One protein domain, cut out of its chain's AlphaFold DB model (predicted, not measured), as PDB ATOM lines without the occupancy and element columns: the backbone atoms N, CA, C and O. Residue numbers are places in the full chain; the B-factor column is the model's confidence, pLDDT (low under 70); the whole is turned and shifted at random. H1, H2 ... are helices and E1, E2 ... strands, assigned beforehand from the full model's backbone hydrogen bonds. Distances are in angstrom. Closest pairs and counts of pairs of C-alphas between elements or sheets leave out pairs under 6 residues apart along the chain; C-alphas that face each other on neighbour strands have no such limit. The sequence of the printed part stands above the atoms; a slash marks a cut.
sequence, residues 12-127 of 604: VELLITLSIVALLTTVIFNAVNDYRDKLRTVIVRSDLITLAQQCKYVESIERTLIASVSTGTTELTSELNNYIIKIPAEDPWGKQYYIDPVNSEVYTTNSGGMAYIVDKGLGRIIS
ATOM      1  N   VAL A  12      50.278  82.052   6.007       94.06
ATOM      2  CA  VAL A  12      50.532  81.428   7.316       94.06
ATOM      3  C   VAL A  12      49.269  81.393   8.187       94.06
ATOM      4  O   VAL A  12      48.977  80.376   8.807       94.06
ATOM      5  N   GLU A  13      48.489  82.473   8.200       93.94
ATOM      6  CA  GLU A  13      47.254  82.599   8.985       93.94
ATOM      7  C   GLU A  13      46.158  81.659   8.456       93.94
ATOM      8  O   GLU A  13      45.472  80.988   9.231       93.94
ATOM      9  N   LEU A  14      46.065  81.511   7.128       95.25
ATOM     10  CA  LEU A  14      45.184  80.533   6.481       95.25
ATOM     11  C   LEU A  14      45.570  79.080   6.821       95.25
ATOM     12  O   LEU A  14      44.697  78.279   7.149       95.25
ATOM     13  N   LEU A  15      46.864  78.736   6.785       96.81
ATOM     14  CA  LEU A  15      47.351  77.385   7.110       96.81
ATOM     15  C   LEU A  15      47.151  77.028   8.594       96.81
ATOM     16  O   LEU A  15      46.755  75.902   8.911       96.81
ATOM     17  N   ILE A  16      47.361  77.983   9.504       96.94
ATOM     18  CA  ILE A  16      47.057  77.809  10.932       96.94
ATOM     19  C   ILE A  16      45.548  77.601  11.130       96.94
ATOM     20  O   ILE A  16      45.141  76.669  11.819       96.94
ATOM     21  N   THR A  17      44.704  78.392  10.461       96.75
ATOM     22  CA  THR A  17      43.241  78.250  10.562       96.75
ATOM     23  C   THR A  17      42.772  76.877  10.064       96.75
ATOM     24  O   THR A  17      42.007  76.200  10.748       96.75
ATOM     25  N   LEU A  18      43.269  76.419   8.910       97.25
ATOM     26  CA  LEU A  18      42.906  75.116   8.341       97.25
ATOM     27  C   LEU A  18      43.360  73.936   9.213       97.25
ATOM     28  O   LEU A  18      42.600  72.985   9.388       97.25
ATOM     29  N   SER A  19      44.565  73.993   9.788       97.94
ATOM     30  CA  SER A  19      45.061  72.928  10.676       97.94
ATOM     31  C   SER A  19      44.289  72.855  11.999       97.94
ATOM     32  O   SER A  19      43.960  71.754  12.445       97.94
ATOM     33  N   ILE A  20      43.899  73.999  12.575       97.69
ATOM     34  CA  ILE A  20      43.013  74.052  13.751       97.69
ATOM     35  C   ILE A  20      41.636  73.452  13.431       97.69
ATOM     36  O   ILE A  20      41.142  72.621  14.195       97.69
ATOM     37  N   VAL A  21      41.029  73.813  12.293       97.88
ATOM     38  CA  VAL A  21      39.720  73.278  11.870       97.88
ATOM     39  C   VAL A  21      39.778  71.766  11.632       97.88
ATOM     40  O   VAL A  21      38.887  71.047  12.085       97.88
ATOM     41  N   ALA A  22      40.829  71.255  10.986       97.69
ATOM     42  CA  ALA A  22      41.008  69.818  10.761       97.69
ATOM     43  C   ALA A  22      41.136  69.033  12.083       97.69
ATOM     44  O   ALA A  22      40.490  67.994  12.259       97.69
ATOM     45  N   LEU A  23      41.914  69.558  13.038       97.75
ATOM     46  CA  LEU A  23      42.117  68.930  14.345       97.75
ATOM     47  C   LEU A  23      40.832  68.943  15.188       97.75
ATOM     48  O   LEU A  23      40.445  67.901  15.718       97.75
ATOM     49  N   LEU A  24      40.115  70.072  15.235       97.56
ATOM     50  CA  LEU A  24      38.795  70.165  15.875       97.56
ATOM     51  C   LEU A  24      37.787  69.192  15.259       97.56
ATOM     52  O   LEU A  24      37.090  68.496  15.993       97.56
ATOM     53  N   THR A  25      37.739  69.097  13.928       97.12
ATOM     54  CA  THR A  25      36.817  68.188  13.227       97.12
ATOM     55  C   THR A  25      37.093  66.731  13.598       97.12
ATOM     56  O   THR A  25      36.160  65.992  13.899       97.12
ATOM     57  N   THR A  26      38.368  66.332  13.667       96.88
ATOM     58  CA  THR A  26      38.764  64.971  14.078       96.88
ATOM     59  C   THR A  26      38.359  64.664  15.522       96.88
ATOM     60  O   THR A  26      37.787  63.610  15.793       96.88
ATOM     61  N   VAL A  27      38.613  65.589  16.454       95.88
ATOM     62  CA  VAL A  27      38.269  65.408  17.876       95.88
ATOM     63  C   VAL A  27      36.752  65.328  18.076       95.88
ATOM     64  O   VAL A  27      36.276  64.427  18.766       95.88
ATOM     65  N   ILE A  28      35.987  66.217  17.436       95.50
ATOM     66  CA  ILE A  28      34.518  66.224  17.512       95.50
ATOM     67  C   ILE A  28      33.941  64.941  16.901       95.50
ATOM     68  O   ILE A  28      33.064  64.326  17.503       95.50
ATOM     69  N   PHE A  29      34.446  64.495  15.746       94.56
ATOM     70  CA  PHE A  29      33.964  63.276  15.092       94.56
ATOM     71  C   PHE A  29      34.201  62.027  15.954       94.56
ATOM     72  O   PHE A  29      33.292  61.215  16.118       94.56
ATOM     73  N   ASN A  30      35.375  61.909  16.582       90.44
ATOM     74  CA  ASN A  30      35.674  60.804  17.497       90.44
ATOM     75  C   ASN A  30      34.767  60.814  18.741       90.44
ATOM     76  O   ASN A  30      34.244  59.766  19.116       90.44
ATOM     77  N   ALA A  31      34.519  61.984  19.341       90.38
ATOM     78  CA  ALA A  31      33.618  62.112  20.491       90.38
ATOM     79  C   ALA A  31      32.153  61.776  20.142       90.38
ATOM     80  O   ALA A  31      31.456  61.124  20.919       90.38
ATOM     81  N   VAL A  32      31.685  62.178  18.954       93.38
ATOM     82  CA  VAL A  32      30.334  61.857  18.463       93.38
ATOM     83  C   VAL A  32      30.182  60.362  18.152       93.38
ATOM     84  O   VAL A  32      29.112  59.803  18.396       93.38
ATOM     85  N   ASN A  33      31.230  59.699  17.654       88.62
ATOM     86  CA  ASN A  33      31.197  58.259  17.386       88.62
ATOM     87  C   ASN A  33      31.144  57.427  18.677       88.62
ATOM     88  O   ASN A  33      30.286  56.557  18.779       88.62
ATOM     89  N   ASP A  34      31.951  57.749  19.694       88.69
ATOM     90  CA  ASP A  34      31.894  57.075  21.003       88.69
ATOM     91  C   ASP A  34      30.500  57.189  21.656       88.69
ATOM     92  O   ASP A  34      29.950  56.204  22.155       88.69
ATOM     93  N   TYR A  35      29.860  58.363  21.578       91.94
ATOM     94  CA  TYR A  35      28.480  58.526  22.050       91.94
ATOM     95  C   TYR A  35      27.474  57.694  21.235       91.94
ATOM     96  O   TYR A  35      26.566  57.080  21.802       91.94
ATOM     97  N   ARG A  36      27.636  57.639  19.905       92.06
ATOM     98  CA  ARG A  36      26.793  56.812  19.030       92.06
ATOM     99  C   ARG A  36      26.919  55.329  19.358       92.06
ATOM    100  O   ARG A  36      25.891  54.679  19.502       92.06
ATOM    101  N   ASP A  37      28.126  54.802  19.522       88.69
ATOM    102  CA  ASP A  37      28.325  53.370  19.769       88.69
ATOM    103  C   ASP A  37      27.873  52.944  21.178       88.69
ATOM    104  O   ASP A  37      27.326  51.850  21.346       88.69
ATOM    105  N   LYS A  38      27.937  53.842  22.172       90.38
ATOM    106  CA  LYS A  38      27.259  53.649  23.469       90.38
ATOM    107  C   LYS A  38      25.740  53.568  23.318       90.38
ATOM    108  O   LYS A  38      25.119  52.657  23.864       90.38
ATOM    109  N   LEU A  39      25.136  54.472  22.546       93.00
ATOM    110  CA  LEU A  39      23.690  54.476  22.306       93.00
ATOM    111  C   LEU A  39      23.231  53.237  21.516       93.00
ATOM    112  O   LEU A  39      22.212  52.639  21.858       93.00
ATOM    113  N   ARG A  40      24.014  52.789  20.528       93.81
ATOM    114  CA  ARG A  40      23.791  51.518  19.818       93.81
ATOM    115  C   ARG A  40      23.845  50.315  20.757       93.81
ATOM    116  O   ARG A  40      22.943  49.486  20.725       93.81
ATOM    117  N   THR A  41      24.846  50.257  21.635       90.75
ATOM    118  CA  THR A  41      24.951  49.214  22.668       90.75
ATOM    119  C   THR A  41      23.696  49.180  23.553       90.75
ATOM    120  O   THR A  41      23.154  48.109  23.806       90.75
ATOM    121  N   VAL A  42      23.166  50.333  23.979       93.00
ATOM    122  CA  VAL A  42      21.911  50.385  24.759       93.00
ATOM    123  C   VAL A  42      20.714  49.837  23.969       93.00
ATOM    124  O   VAL A  42      19.933  49.072  24.532       93.00
ATOM    125  N   ILE A  43      20.593  50.163  22.675       93.56
ATOM    126  CA  ILE A  43      19.528  49.626  21.808       93.56
ATOM    127  C   ILE A  43      19.638  48.099  21.702       93.56
ATOM    128  O   ILE A  43      18.674  47.413  22.024       93.56
ATOM    129  N   VAL A  44      20.817  47.555  21.377       93.88
ATOM    130  CA  VAL A  44      21.016  46.095  21.291       93.88
ATOM    131  C   VAL A  44      20.688  45.396  22.606       93.88
ATOM    132  O   VAL A  44      20.077  44.332  22.599       93.88
ATOM    133  N   ARG A  45      21.029  45.987  23.759       91.75
ATOM    134  CA  ARG A  45      20.651  45.407  25.058       91.75
ATOM    135  C   ARG A  45      19.131  45.337  25.232       91.75
ATOM    136  O   ARG A  45      18.634  44.340  25.748       91.75
ATOM    137  N   SER A  46      18.413  46.379  24.813       93.31
ATOM    138  CA  SER A  46      16.948  46.432  24.859       93.31
ATOM    139  C   SER A  46      16.312  45.408  23.916       93.31
ATOM    140  O   SER A  46      15.399  44.683  24.318       93.31
ATOM    141  N   ASP A  47      16.821  45.307  22.687       92.19
ATOM    142  CA  ASP A  47      16.353  44.352  21.683       92.19
ATOM    143  C   ASP A  47      16.580  42.911  22.157       92.19
ATOM    144  O   ASP A  47      15.639  42.126  22.190       92.19
ATOM    145  N   LEU A  48      17.787  42.575  22.628       90.56
ATOM    146  CA  LEU A  48      18.116  41.235  23.127       90.56
ATOM    147  C   LEU A  48      17.248  40.810  24.322       90.56
ATOM    148  O   LEU A  48      16.808  39.663  24.367       90.56
ATOM    149  N   ILE A  49      16.964  41.715  25.270       89.38
ATOM    150  CA  ILE A  49      16.047  41.434  26.390       89.38
ATOM    151  C   ILE A  49      14.627  41.180  25.868       89.38
ATOM    152  O   ILE A  49      13.972  40.234  26.308       89.38
ATOM    153  N   THR A  50      14.165  41.992  24.914       89.19
ATOM    154  CA  THR A  50      12.831  41.854  24.313       89.19
ATOM    155  C   THR A  50      12.704  40.518  23.581       89.19
ATOM    156  O   THR A  50      11.775  39.760  23.842       89.19
ATOM    157  N   LEU A  51      13.670  40.182  22.723       88.81
ATOM    158  CA  LEU A  51      13.702  38.917  21.991       88.81
ATOM    159  C   LEU A  51      13.778  37.716  22.945       88.81
ATOM    160  O   LEU A  51      13.021  36.765  22.779       88.81
ATOM    161  N   ALA A  52      14.601  37.782  23.997       88.75
ATOM    162  CA  ALA A  52      14.692  36.726  25.007       88.75
ATOM    163  C   ALA A  52      13.359  36.486  25.739       88.75
ATOM    164  O   ALA A  52      12.974  35.337  25.953       88.75
ATOM    165  N   GLN A  53      12.634  37.550  26.100       89.19
ATOM    166  CA  GLN A  53      11.301  37.436  26.707       89.19
ATOM    167  C   GLN A  53      10.288  36.791  25.752       89.19
ATOM    168  O   GLN A  53       9.496  35.954  26.179       89.19
ATOM    169  N   GLN A  54      10.339  37.134  24.463       87.94
ATOM    170  CA  GLN A  54       9.444  36.559  23.457       87.94
ATOM    171  C   GLN A  54       9.770  35.088  23.166       87.94
ATOM    172  O   GLN A  54       8.849  34.279  23.095       87.94
ATOM    173  N   CYS A  55      11.046  34.690  23.120       85.31
ATOM    174  CA  CYS A  55      11.423  33.276  23.015       85.31
ATOM    175  C   CYS A  55      10.872  32.442  24.188       85.31
ATOM    176  O   CYS A  55      10.345  31.356  23.956       85.31
ATOM    177  N   LYS A  56      10.906  32.961  25.429       87.00
ATOM    178  CA  LYS A  56      10.273  32.291  26.588       87.00
ATOM    179  C   LYS A  56       8.750  32.216  26.480       87.00
ATOM    180  O   LYS A  56       8.151  31.239  26.922       87.00
ATOM    181  N   TYR A  57       8.111  33.230  25.897       86.81
ATOM    182  CA  TYR A  57       6.668  33.216  25.663       86.81
ATOM    183  C   TYR A  57       6.272  32.138  24.642       86.81
ATOM    184  O   TYR A  57       5.385  31.335  24.925       86.81
ATOM    185  N   VAL A  58       6.982  32.048  23.514       85.75
ATOM    186  CA  VAL A  58       6.759  31.005  22.495       85.75
ATOM    187  C   VAL A  58       7.022  29.608  23.057       85.75
ATOM    188  O   VAL A  58       6.174  28.733  22.904       85.75
ATOM    189  N   GLU A  59       8.118  29.409  23.799       84.31
ATOM    190  CA  GLU A  59       8.390  28.140  24.492       84.31
ATOM    191  C   GLU A  59       7.241  27.753  25.442       84.31
ATOM    192  O   GLU A  59       6.844  26.589  25.487       84.31
ATOM    193  N   SER A  60       6.650  28.713  26.163       86.06
ATOM    194  CA  SER A  60       5.527  28.432  27.068       86.06
ATOM    195  C   SER A  60       4.249  27.969  26.346       86.06
ATOM    196  O   SER A  60       3.472  27.203  26.923       86.06
ATOM    197  N   ILE A  61       4.058  28.391  25.090       85.31
ATOM    198  CA  ILE A  61       2.915  28.028  24.240       85.31
ATOM    199  C   ILE A  61       3.174  26.701  23.524       85.31
ATOM    200  O   ILE A  61       2.418  25.746  23.698       85.31
ATOM    201  N   GLU A  62       4.232  26.635  22.715       83.88
ATOM    202  CA  GLU A  62       4.494  25.500  21.826       83.88
ATOM    203  C   GLU A  62       5.127  24.313  22.565       83.88
ATOM    204  O   GLU A  62       5.000  23.167  22.135       83.88
ATOM    205  N   ARG A  63       5.793  24.571  23.702       78.69
ATOM    206  CA  ARG A  63       6.577  23.596  24.489       78.69
ATOM    207  C   ARG A  63       7.697  22.916  23.698       78.69
ATOM    208  O   ARG A  63       8.229  21.887  24.115       78.69
ATOM    209  N   THR A  64       8.072  23.522  22.579       75.50
ATOM    210  CA  THR A  64       9.199  23.164  21.728       75.50
ATOM    211  C   THR A  64      10.212  24.293  21.713       75.50
ATOM    212  O   THR A  64       9.868  25.473  21.691       75.50
ATOM    213  N   LEU A  65      11.487  23.919  21.703       67.62
ATOM    214  CA  LEU A  65      12.576  24.859  21.511       67.62
ATOM    215  C   LEU A  65      12.637  25.282  20.037       67.62
ATOM    216  O   LEU A  65      12.893  24.450  19.161       67.62
ATOM    217  N   ILE A  66      12.493  26.591  19.807       67.75
ATOM    218  CA  ILE A  66      12.721  27.302  18.526       67.75
ATOM    219  C   ILE A  66      14.069  26.875  17.895       67.75
ATOM    220  O   ILE A  66      14.231  26.749  16.689       67.75
ATOM    221  N   ALA A  67      15.043  26.535  18.740       58.56
ATOM    222  CA  ALA A  67      16.381  26.066  18.387       58.56
ATOM    223  C   ALA A  67      16.480  24.684  17.681       58.56
ATOM    224  O   ALA A  67      17.586  24.273  17.336       58.56
ATOM    225  N   SER A  68      15.396  23.921  17.487       49.06
ATOM    226  CA  SER A  68      15.497  22.506  17.059       49.06
ATOM    227  C   SER A  68      15.725  22.256  15.551       49.06
ATOM    228  O   SER A  68      15.885  21.104  15.138       49.06
ATOM    229  N   VAL A  69      15.817  23.303  14.721       47.25
ATOM    230  CA  VAL A  69      15.987  23.186  13.257       47.25
ATOM    231  C   VAL A  69      17.469  23.110  12.840       47.25
ATOM    232  O   VAL A  69      18.085  24.082  12.419       47.25
ATOM    233  N   SER A  70      18.037  21.907  12.950       44.31
ATOM    234  CA  SER A  70      19.234  21.404  12.237       44.31
ATOM    235  C   SER A  70      20.333  22.404  11.796       44.31
ATOM    236  O   SER A  70      20.405  22.803  10.632       44.31
ATOM    237  N   THR A  71      21.328  22.614  12.666       42.62
ATOM    238  CA  THR A  71      22.747  22.872  12.299       42.62
ATOM    239  C   THR A  71      23.077  24.104  11.435       42.62
ATOM    240  O   THR A  71      24.133  24.136  10.803       42.62
ATOM    241  N   GLY A  72      22.235  25.135  11.417       51.09
ATOM    242  CA  GLY A  72      22.548  26.418  10.784       51.09
ATOM    243  C   GLY A  72      22.050  27.592  11.618       51.09
ATOM    244  O   GLY A  72      21.067  27.460  12.339       51.09
ATOM    245  N   THR A  73      22.711  28.745  11.507       52.97
ATOM    246  CA  THR A  73      22.209  30.014  12.050       52.97
ATOM    247  C   THR A  73      20.949  30.417  11.284       52.97
ATOM    248  O   THR A  73      21.040  31.021  10.212       52.97
ATOM    249  N   THR A  74      19.777  30.048  11.793       58.12
ATOM    250  CA  THR A  74      18.491  30.414  11.196       58.12
ATOM    251  C   THR A  74      18.211  31.898  11.426       58.12
ATOM    252  O   THR A  74      18.427  32.424  12.521       58.12
ATOM    253  N   GLU A  75      17.727  32.593  10.393       63.72
ATOM    254  CA  GLU A  75      17.269  33.974  10.547       63.72
ATOM    255  C   GLU A  75      16.059  34.002  11.487       63.72
ATOM    256  O   GLU A  75      15.047  33.345  11.244       63.72
ATOM    257  N   LEU A  76      16.158  34.795  12.556       67.25
ATOM    258  CA  LEU A  76      15.175  34.887  13.644       67.25
ATOM    259  C   LEU A  76      13.732  35.173  13.175       67.25
ATOM    260  O   LEU A  76      12.754  34.931  13.886       67.25
ATOM    261  N   THR A  77      13.606  35.771  11.995       64.00
ATOM    262  CA  THR A  77      12.393  36.417  11.509       64.00
ATOM    263  C   THR A  77      11.299  35.445  11.086       64.00
ATOM    264  O   THR A  77      10.131  35.786  11.249       64.00
ATOM    265  N   SER A  78      11.601  34.248  10.572       67.19
ATOM    266  CA  SER A  78      10.548  33.370  10.030       67.19
ATOM    267  C   SER A  78       9.622  32.782  11.097       67.19
ATOM    268  O   SER A  78       8.423  32.676  10.853       67.19
ATOM    269  N   GLU A  79      10.150  32.429  12.271       67.25
ATOM    270  CA  GLU A  79       9.387  31.715  13.308       67.25
ATOM    271  C   GLU A  79       8.726  32.675  14.309       67.25
ATOM    272  O   GLU A  79       7.545  32.533  14.630       67.25
ATOM    273  N   LEU A  80       9.430  33.732  14.734       76.56
ATOM    274  CA  LEU A  80       8.883  34.713  15.680       76.56
ATOM    275  C   LEU A  80       7.859  35.685  15.059       76.56
ATOM    276  O   LEU A  80       7.154  36.368  15.804       76.56
ATOM    277  N   ASN A  81       7.727  35.754  13.727       81.38
ATOM    278  CA  ASN A  81       6.795  36.672  13.048       81.38
ATOM    279  C   ASN A  81       5.314  36.428  13.405       81.38
ATOM    280  O   ASN A  81       4.504  37.346  13.294       81.38
ATOM    281  N   ASN A  82       4.953  35.222  13.855       82.19
ATOM    282  CA  ASN A  82       3.596  34.915  14.327       82.19
ATOM    283  C   ASN A  82       3.315  35.444  15.746       82.19
ATOM    284  O   ASN A  82       2.158  35.548  16.147       82.19
ATOM    285  N   TYR A  83       4.367  35.778  16.500       82.19
ATOM    286  CA  TYR A  83       4.310  36.088  17.930       82.19
ATOM    287  C   TYR A  83       4.695  37.538  18.252       82.19
ATOM    288  O   TYR A  83       4.223  38.099  19.240       82.19
ATOM    289  N   ILE A  84       5.515  38.174  17.409       82.19
ATOM    290  CA  ILE A  84       6.024  39.532  17.615       82.19
ATOM    291  C   ILE A  84       5.532  40.447  16.488       82.19
ATOM    292  O   ILE A  84       5.929  40.293  15.339       82.19
ATOM    293  N   ILE A  85       4.740  41.472  16.835       81.81
ATOM    294  CA  ILE A  85       4.183  42.468  15.889       81.81
ATOM    295  C   ILE A  85       5.273  43.128  15.023       81.81
ATOM    296  O   ILE A  85       5.037  43.485  13.869       81.81
ATOM    297  N   LYS A  86       6.465  43.330  15.595       87.19
ATOM    298  CA  LYS A  86       7.639  43.842  14.890       87.19
ATOM    299  C   LYS A  86       8.920  43.341  15.548       87.19
ATOM    300  O   LYS A  86       9.337  43.868  16.577       87.19
ATOM    301  N   ILE A  87       9.559  42.362  14.924       84.12
ATOM    302  CA  ILE A  87      10.930  41.963  15.250       84.12
ATOM    303  C   ILE A  87      11.879  43.103  14.828       84.12
ATOM    304  O   ILE A  87      11.699  43.659  13.736       84.12
ATOM    305  N   PRO A  88      12.891  43.473  15.636       88.62
ATOM    306  CA  PRO A  88      14.035  44.243  15.159       88.62
ATOM    307  C   PRO A  88      14.742  43.449  14.049       88.62
ATOM    308  O   PRO A  88      15.455  42.489  14.319       88.62
ATOM    309  N   ALA A  89      14.477  43.795  12.787       83.38
ATOM    310  CA  ALA A  89      15.001  43.049  11.639       83.38
ATOM    311  C   ALA A  89      16.536  43.111  11.556       83.38
ATOM    312  O   ALA A  89      17.173  42.163  11.107       83.38
ATOM    313  N   GLU A  90      17.111  44.220  12.013       93.56
ATOM    314  CA  GLU A  90      18.543  44.486  12.053       93.56
ATOM    315  C   GLU A  90      18.895  45.177  13.376       93.56
ATOM    316  O   GLU A  90      18.097  45.940  13.929       93.56
ATOM    317  N   ASP A  91      20.107  44.928  13.857       94.31
ATOM    318  CA  ASP A  91      20.755  45.672  14.923       94.31
ATOM    319  C   ASP A  91      21.166  47.091  14.448       94.31
ATOM    320  O   ASP A  91      21.086  47.423  13.259       94.31
ATOM    321  N   PRO A  92      21.639  47.978  15.342       95.81
ATOM    322  CA  PRO A  92      22.003  49.357  15.002       95.81
ATOM    323  C   PRO A  92      23.223  49.530  14.072       95.81
ATOM    324  O   PRO A  92      23.627  50.675  13.801       95.81
ATOM    325  N   TRP A  93      23.829  48.431  13.615       94.62
ATOM    326  CA  TRP A  93      24.881  48.383  12.599       94.62
ATOM    327  C   TRP A  93      24.397  47.777  11.267       94.62
ATOM    328  O   TRP A  93      25.182  47.700  10.320       94.62
ATOM    329  N   GLY A  94      23.108  47.435  11.155       94.56
ATOM    330  CA  GLY A  94      22.494  46.909   9.935       94.56
ATOM    331  C   GLY A  94      22.719  45.407   9.752       94.56
ATOM    332  O   GLY A  94      22.987  44.950   8.638       94.56
ATOM    333  N   LYS A  95      22.730  44.643  10.853       93.12
ATOM    334  CA  LYS A  95      22.992  43.196  10.860       93.12
ATOM    335  C   LYS A  95      21.861  42.446  11.545       93.12
ATOM    336  O   LYS A  95      21.399  42.866  12.596       93.12
ATOM    337  N   GLN A  96      21.410  41.340  10.966       92.12
ATOM    338  CA  GLN A  96      20.343  40.536  11.562       92.12
ATOM    339  C   GLN A  96      20.772  39.935  12.910       92.12
ATOM    340  O   GLN A  96      21.948  39.642  13.130       92.12
ATOM    341  N   TYR A  97      19.797  39.731  13.794       90.50
ATOM    342  CA  TYR A  97      19.969  38.957  15.022       90.50
ATOM    343  C   TYR A  97      19.908  37.453  14.721       90.50
ATOM    344  O   TYR A  97      19.086  37.012  13.916       90.50
ATOM    345  N   TYR A  98      20.725  36.665  15.421       87.31
ATOM    346  CA  TYR A  98      20.782  35.206  15.276       87.31
ATOM    347  C   TYR A  98      20.406  34.504  16.585       87.31
ATOM    348  O   TYR A  98      20.800  34.966  17.658       87.31
ATOM    349  N   ILE A  99      19.694  33.373  16.501       84.62
ATOM    350  CA  ILE A  99      19.700  32.352  17.561       84.62
ATOM    351  C   ILE A  99      20.788  31.341  17.218       84.62
ATOM    352  O   ILE A  99      20.764  30.725  16.154       84.62
ATOM    353  N   ASP A 100      21.717  31.155  18.145       82.50
ATOM    354  CA  ASP A 100      22.626  30.017  18.167       82.50
ATOM    355  C   ASP A 100      22.009  28.899  19.036       82.50
ATOM    356  O   ASP A 100      21.816  29.098  20.247       82.50
ATOM    357  N   PRO A 101      21.633  27.745  18.452       73.88
ATOM    358  CA  PRO A 101      21.099  26.605  19.183       73.88
ATOM    359  C   PRO A 101      22.230  25.888  19.934       73.88
ATOM    360  O   PRO A 101      22.794  24.907  19.448       73.88
ATOM    361  N   VAL A 102      22.554  26.374  21.139       67.00
ATOM    362  CA  VAL A 102      23.632  25.830  21.984       67.00
ATOM    363  C   VAL A 102      23.327  24.393  22.428       67.00
ATOM    364  O   VAL A 102      22.820  24.147  23.525       67.00
ATOM    365  N   ASN A 103      23.697  23.429  21.588       49.62
ATOM    366  CA  ASN A 103      23.973  22.068  22.024       49.62
ATOM    367  C   ASN A 103      25.202  22.096  22.938       49.62
ATOM    368  O   ASN A 103      26.188  22.781  22.672       49.62
ATOM    369  N   SER A 104      25.118  21.366  24.044       44.34
ATOM    370  CA  SER A 104      26.071  21.428  25.148       44.34
ATOM    371  C   SER A 104      27.459  20.891  24.784       44.34
ATOM    372  O   SER A 104      27.728  19.712  24.991       44.34
ATOM    373  N   GLU A 105      28.357  21.766  24.339       36.06
ATOM    374  CA  GLU A 105      29.809  21.598  24.456       36.06
ATOM    375  C   GLU A 105      30.487  22.980  24.521       36.06
ATOM    376  O   GLU A 105      29.961  23.978  24.025       36.06
ATOM    377  N   VAL A 106      31.607  23.078  25.243       38.44
ATOM    378  CA  VAL A 106      32.182  24.371  25.658       38.44
ATOM    379  C   VAL A 106      32.920  25.043  24.498       38.44
ATOM    380  O   VAL A 106      34.112  24.821  24.286       38.44
ATOM    381  N   TYR A 107      32.231  25.934  23.790       36.00
ATOM    382  CA  TYR A 107      32.859  26.836  22.830       36.00
ATOM    383  C   TYR A 107      33.385  28.092  23.532       36.00
ATOM    384  O   TYR A 107      32.641  29.007  23.885       36.00
ATOM    385  N   THR A 108      34.705  28.154  23.723       34.81
ATOM    386  CA  THR A 108      35.389  29.387  24.133       34.81
ATOM    387  C   THR A 108      35.456  30.347  22.952       34.81
ATOM    388  O   THR A 108      36.383  30.290  22.141       34.81
ATOM    389  N   THR A 109      34.456  31.220  22.861       39.88
ATOM    390  CA  THR A 109      34.399  32.299  21.878       39.88
ATOM    391  C   THR A 109      34.286  33.660  22.578       39.88
ATOM    392  O   THR A 109      35.023  33.981  23.508       39.88
ATOM    393  N   ASN A 110      33.446  34.531  22.044       42.19
ATOM    394  CA  ASN A 110      33.926  35.791  21.539       42.19
ATOM    395  C   ASN A 110      32.719  36.631  21.075       42.19
ATOM    396  O   ASN A 110      31.775  36.091  20.521       42.19
ATOM    397  N   SER A 111      32.754  37.944  21.268       58.53
ATOM    398  CA  SER A 111      32.479  39.019  20.302       58.53
ATOM    399  C   SER A 111      32.444  40.350  21.073       58.53
ATOM    400  O   SER A 111      32.082  40.387  22.247       58.53
ATOM    401  N   GLY A 112      32.790  41.461  20.417       47.31
ATOM    402  CA  GLY A 112      32.240  42.765  20.822       47.31
ATOM    403  C   GLY A 112      30.743  42.888  20.485       47.31
ATOM    404  O   GLY A 112      30.089  43.839  20.906       47.31
ATOM    405  N   GLY A 113      30.200  41.926  19.740       47.00
ATOM    406  CA  GLY A 113      28.778  41.644  19.636       47.00
ATOM    407  C   GLY A 113      28.208  41.209  20.983       47.00
ATOM    408  O   GLY A 113      28.796  40.403  21.708       47.00
ATOM    409  N   MET A 114      27.054  41.765  21.340       55.09
ATOM    410  CA  MET A 114      26.385  41.389  22.577       55.09
ATOM    411  C   MET A 114      25.533  40.148  22.363       55.09
ATOM    412  O   MET A 114      24.822  40.018  21.366       55.09
ATOM    413  N   ALA A 115      25.588  39.257  23.345       60.38
ATOM    414  CA  ALA A 115      24.835  38.023  23.346       60.38
ATOM    415  C   ALA A 115      24.088  37.860  24.669       60.38
ATOM    416  O   ALA A 115      24.651  38.093  25.741       60.38
ATOM    417  N   TYR A 116      22.832  37.433  24.588       65.75
ATOM    418  CA  TYR A 116      21.974  37.191  25.740       65.75
ATOM    419  C   TYR A 116      21.659  35.698  25.830       65.75
ATOM    420  O   TYR A 116      21.185  35.086  24.870       65.75
ATOM    421  N   ILE A 117      21.960  35.102  26.984       67.38
ATOM    422  CA  ILE A 117      21.639  33.704  27.280       67.38
ATOM    423  C   ILE A 117      20.202  33.691  27.788       67.38
ATOM    424  O   ILE A 117      19.904  34.306  28.810       67.38
ATOM    425  N   VAL A 118      19.305  33.043  27.048       56.44
ATOM    426  CA  VAL A 118      17.869  33.127  27.329       56.44
ATOM    427  C   VAL A 118      17.513  32.238  28.526       56.44
ATOM    428  O   VAL A 118      16.873  32.713  29.463       56.44
ATOM    429  N   ASP A 119      17.987  30.990  28.541       55.94
ATOM    430  CA  ASP A 119      18.042  30.096  29.710       55.94
ATOM    431  C   ASP A 119      18.926  28.868  29.398       55.94
ATOM    432  O   ASP A 119      19.396  28.725  28.264       55.94
ATOM    433  N   LYS A 120      19.138  27.949  30.355       55.72
ATOM    434  CA  LYS A 120      19.808  26.660  30.079       55.72
ATOM    435  C   LYS A 120      18.939  25.777  29.166       55.72
ATOM    436  O   LYS A 120      18.119  25.002  29.646       55.72
ATOM    437  N   GLY A 121      19.160  25.887  27.855       62.81
ATOM    438  CA  GLY A 121      18.502  25.101  26.800       62.81
ATOM    439  C   GLY A 121      17.898  25.942  25.669       62.81
ATOM    440  O   GLY A 121      17.732  25.444  24.563       62.81
ATOM    441  N   LEU A 122      17.644  27.233  25.906       60.28
ATOM    442  CA  LEU A 122      16.913  28.124  24.989       60.28
ATOM    443  C   LEU A 122      17.749  28.748  23.855       60.28
ATOM    444  O   LEU A 122      17.280  29.640  23.150       60.28
ATOM    445  N   GLY A 123      18.990  28.293  23.681       74.88
ATOM    446  CA  GLY A 123      19.951  28.916  22.777       74.88
ATOM    447  C   GLY A 123      20.418  30.302  23.241       74.88
ATOM    448  O   GLY A 123      20.091  30.792  24.330       74.88
ATOM    449  N   ARG A 124      21.239  30.932  22.403       85.69
ATOM    450  CA  ARG A 124      21.863  32.234  22.652       85.69
ATOM    451  C   ARG A 124      21.428  33.206  21.563       85.69
ATOM    452  O   ARG A 124      21.629  32.922  20.388       85.69
ATOM    453  N   ILE A 125      20.855  34.349  21.937       87.81
ATOM    454  CA  ILE A 125      20.512  35.400  20.967       87.81
ATOM    455  C   ILE A 125      21.721  36.326  20.838       87.81
ATOM    456  O   ILE A 125      22.227  36.808  21.854       87.81
ATOM    457  N   ILE A 126      22.191  36.557  19.613       90.56
ATOM    458  CA  ILE A 126      23.442  37.266  19.313       90.56
ATOM    459  C   ILE A 126      23.163  38.429  18.350       90.56
ATOM    460  O   ILE A 126      22.533  38.240  17.308       90.56
ATOM    461  N   SER A 127      23.667  39.624  18.680       92.50
ATOM    462  CA  SER A 127      23.913  40.704  17.711       92.50
ATOM    463  C   SER A 127      25.355  40.579  17.209       92.50
ATOM    464  O   SER A 127      26.267  40.522  18.042       92.50
TER     465      SER A 127
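Overview. This is residues 12 to 127 of the 604 residues of an uncharacterized protein of Thermoprotei archaeon (UniProt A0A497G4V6). One very long helix, H1, makes the length of the domain: its residues 12 to 35 stick out as a free arm, and its residues 44 to 55 pack on a small head. The head holds a small three-stranded sheet, E1 E3 E2, with H1 over one face, a four-residue helix H2, and long loops, of which residues 105 to 110 stick out. The printed part has 116 residues, with two named helices and three named strands in the order H1 H2 E1 E2 E3; the sheet is antiparallel and the class is mostly helix. It is only just extended, close to loose, with a radius of gyration of the C-alphas of 20.5 A, and spans 74 by 34 by 20 A.

Arrangement. H1, residues 12 to 62, is on the sheet of E1, residues 98 to 100, E3, residues 124 to 126, and E2, residues 115 to 117, at a height over the sheet of 5.6 A. The two make two layers, a helix on one face of a sheet. H1 lies over E2 and only just over E3, on which 3 of its C-alphas fall. It runs along the strands, at 22 degrees to E2 on the local plane. The closest C-alphas of H1 and E2 are those of Leu 48 and Tyr 116, 6.2 A apart. H2, residues 77 to 80, is not on the sheet. It is close to H1 but not clearly touching, the closest C-alphas being those of Cys 55 and Leu 80, 7.9 A apart. The edge strand E1 is antiparallel to the inner strand E3, at 148 degrees, with N 100 and O 124 2.9 A apart, within hydrogen-bond range. E2 and E3 form a hairpin, antiparallel at 164 degrees, with N 116 and O 125 2.9 A apart, also within hydrogen-bond range. In H1 every O i to N i+4 pair is within hydrogen-bond range; H2 is too short for such a pair, and its 1 pair of O i to N i+3 is not within range.

Along the chain. H1 begins with C-alpha 12 at (50.532, 81.428, 7.316) and ends with C-alpha 62 at (4.494, 25.500, 21.826), 73.9 A away. H2 measures 5.7 A from first to last C-alpha, E1 6.2 A, E2 6.7 A and E3 6.2 A. E3 ends with C-alpha 126 at (23.442, 37.266, 19.313).

Size, cuts and confidence. The C-alphas farthest apart are those of Val 12 and Arg 63, at 74.6 A. Without the stretches that stand free, the body has 86 residues and spans 39 by 30 by 19 A. The printed part has no cut. The links H1 to H2, H2 to E1 and E1 to E2 are long; E2 to E3 is short. Mean pLDDT of the printed part is 78.8, with residues 65 to 79 and 102 to 122 under 70.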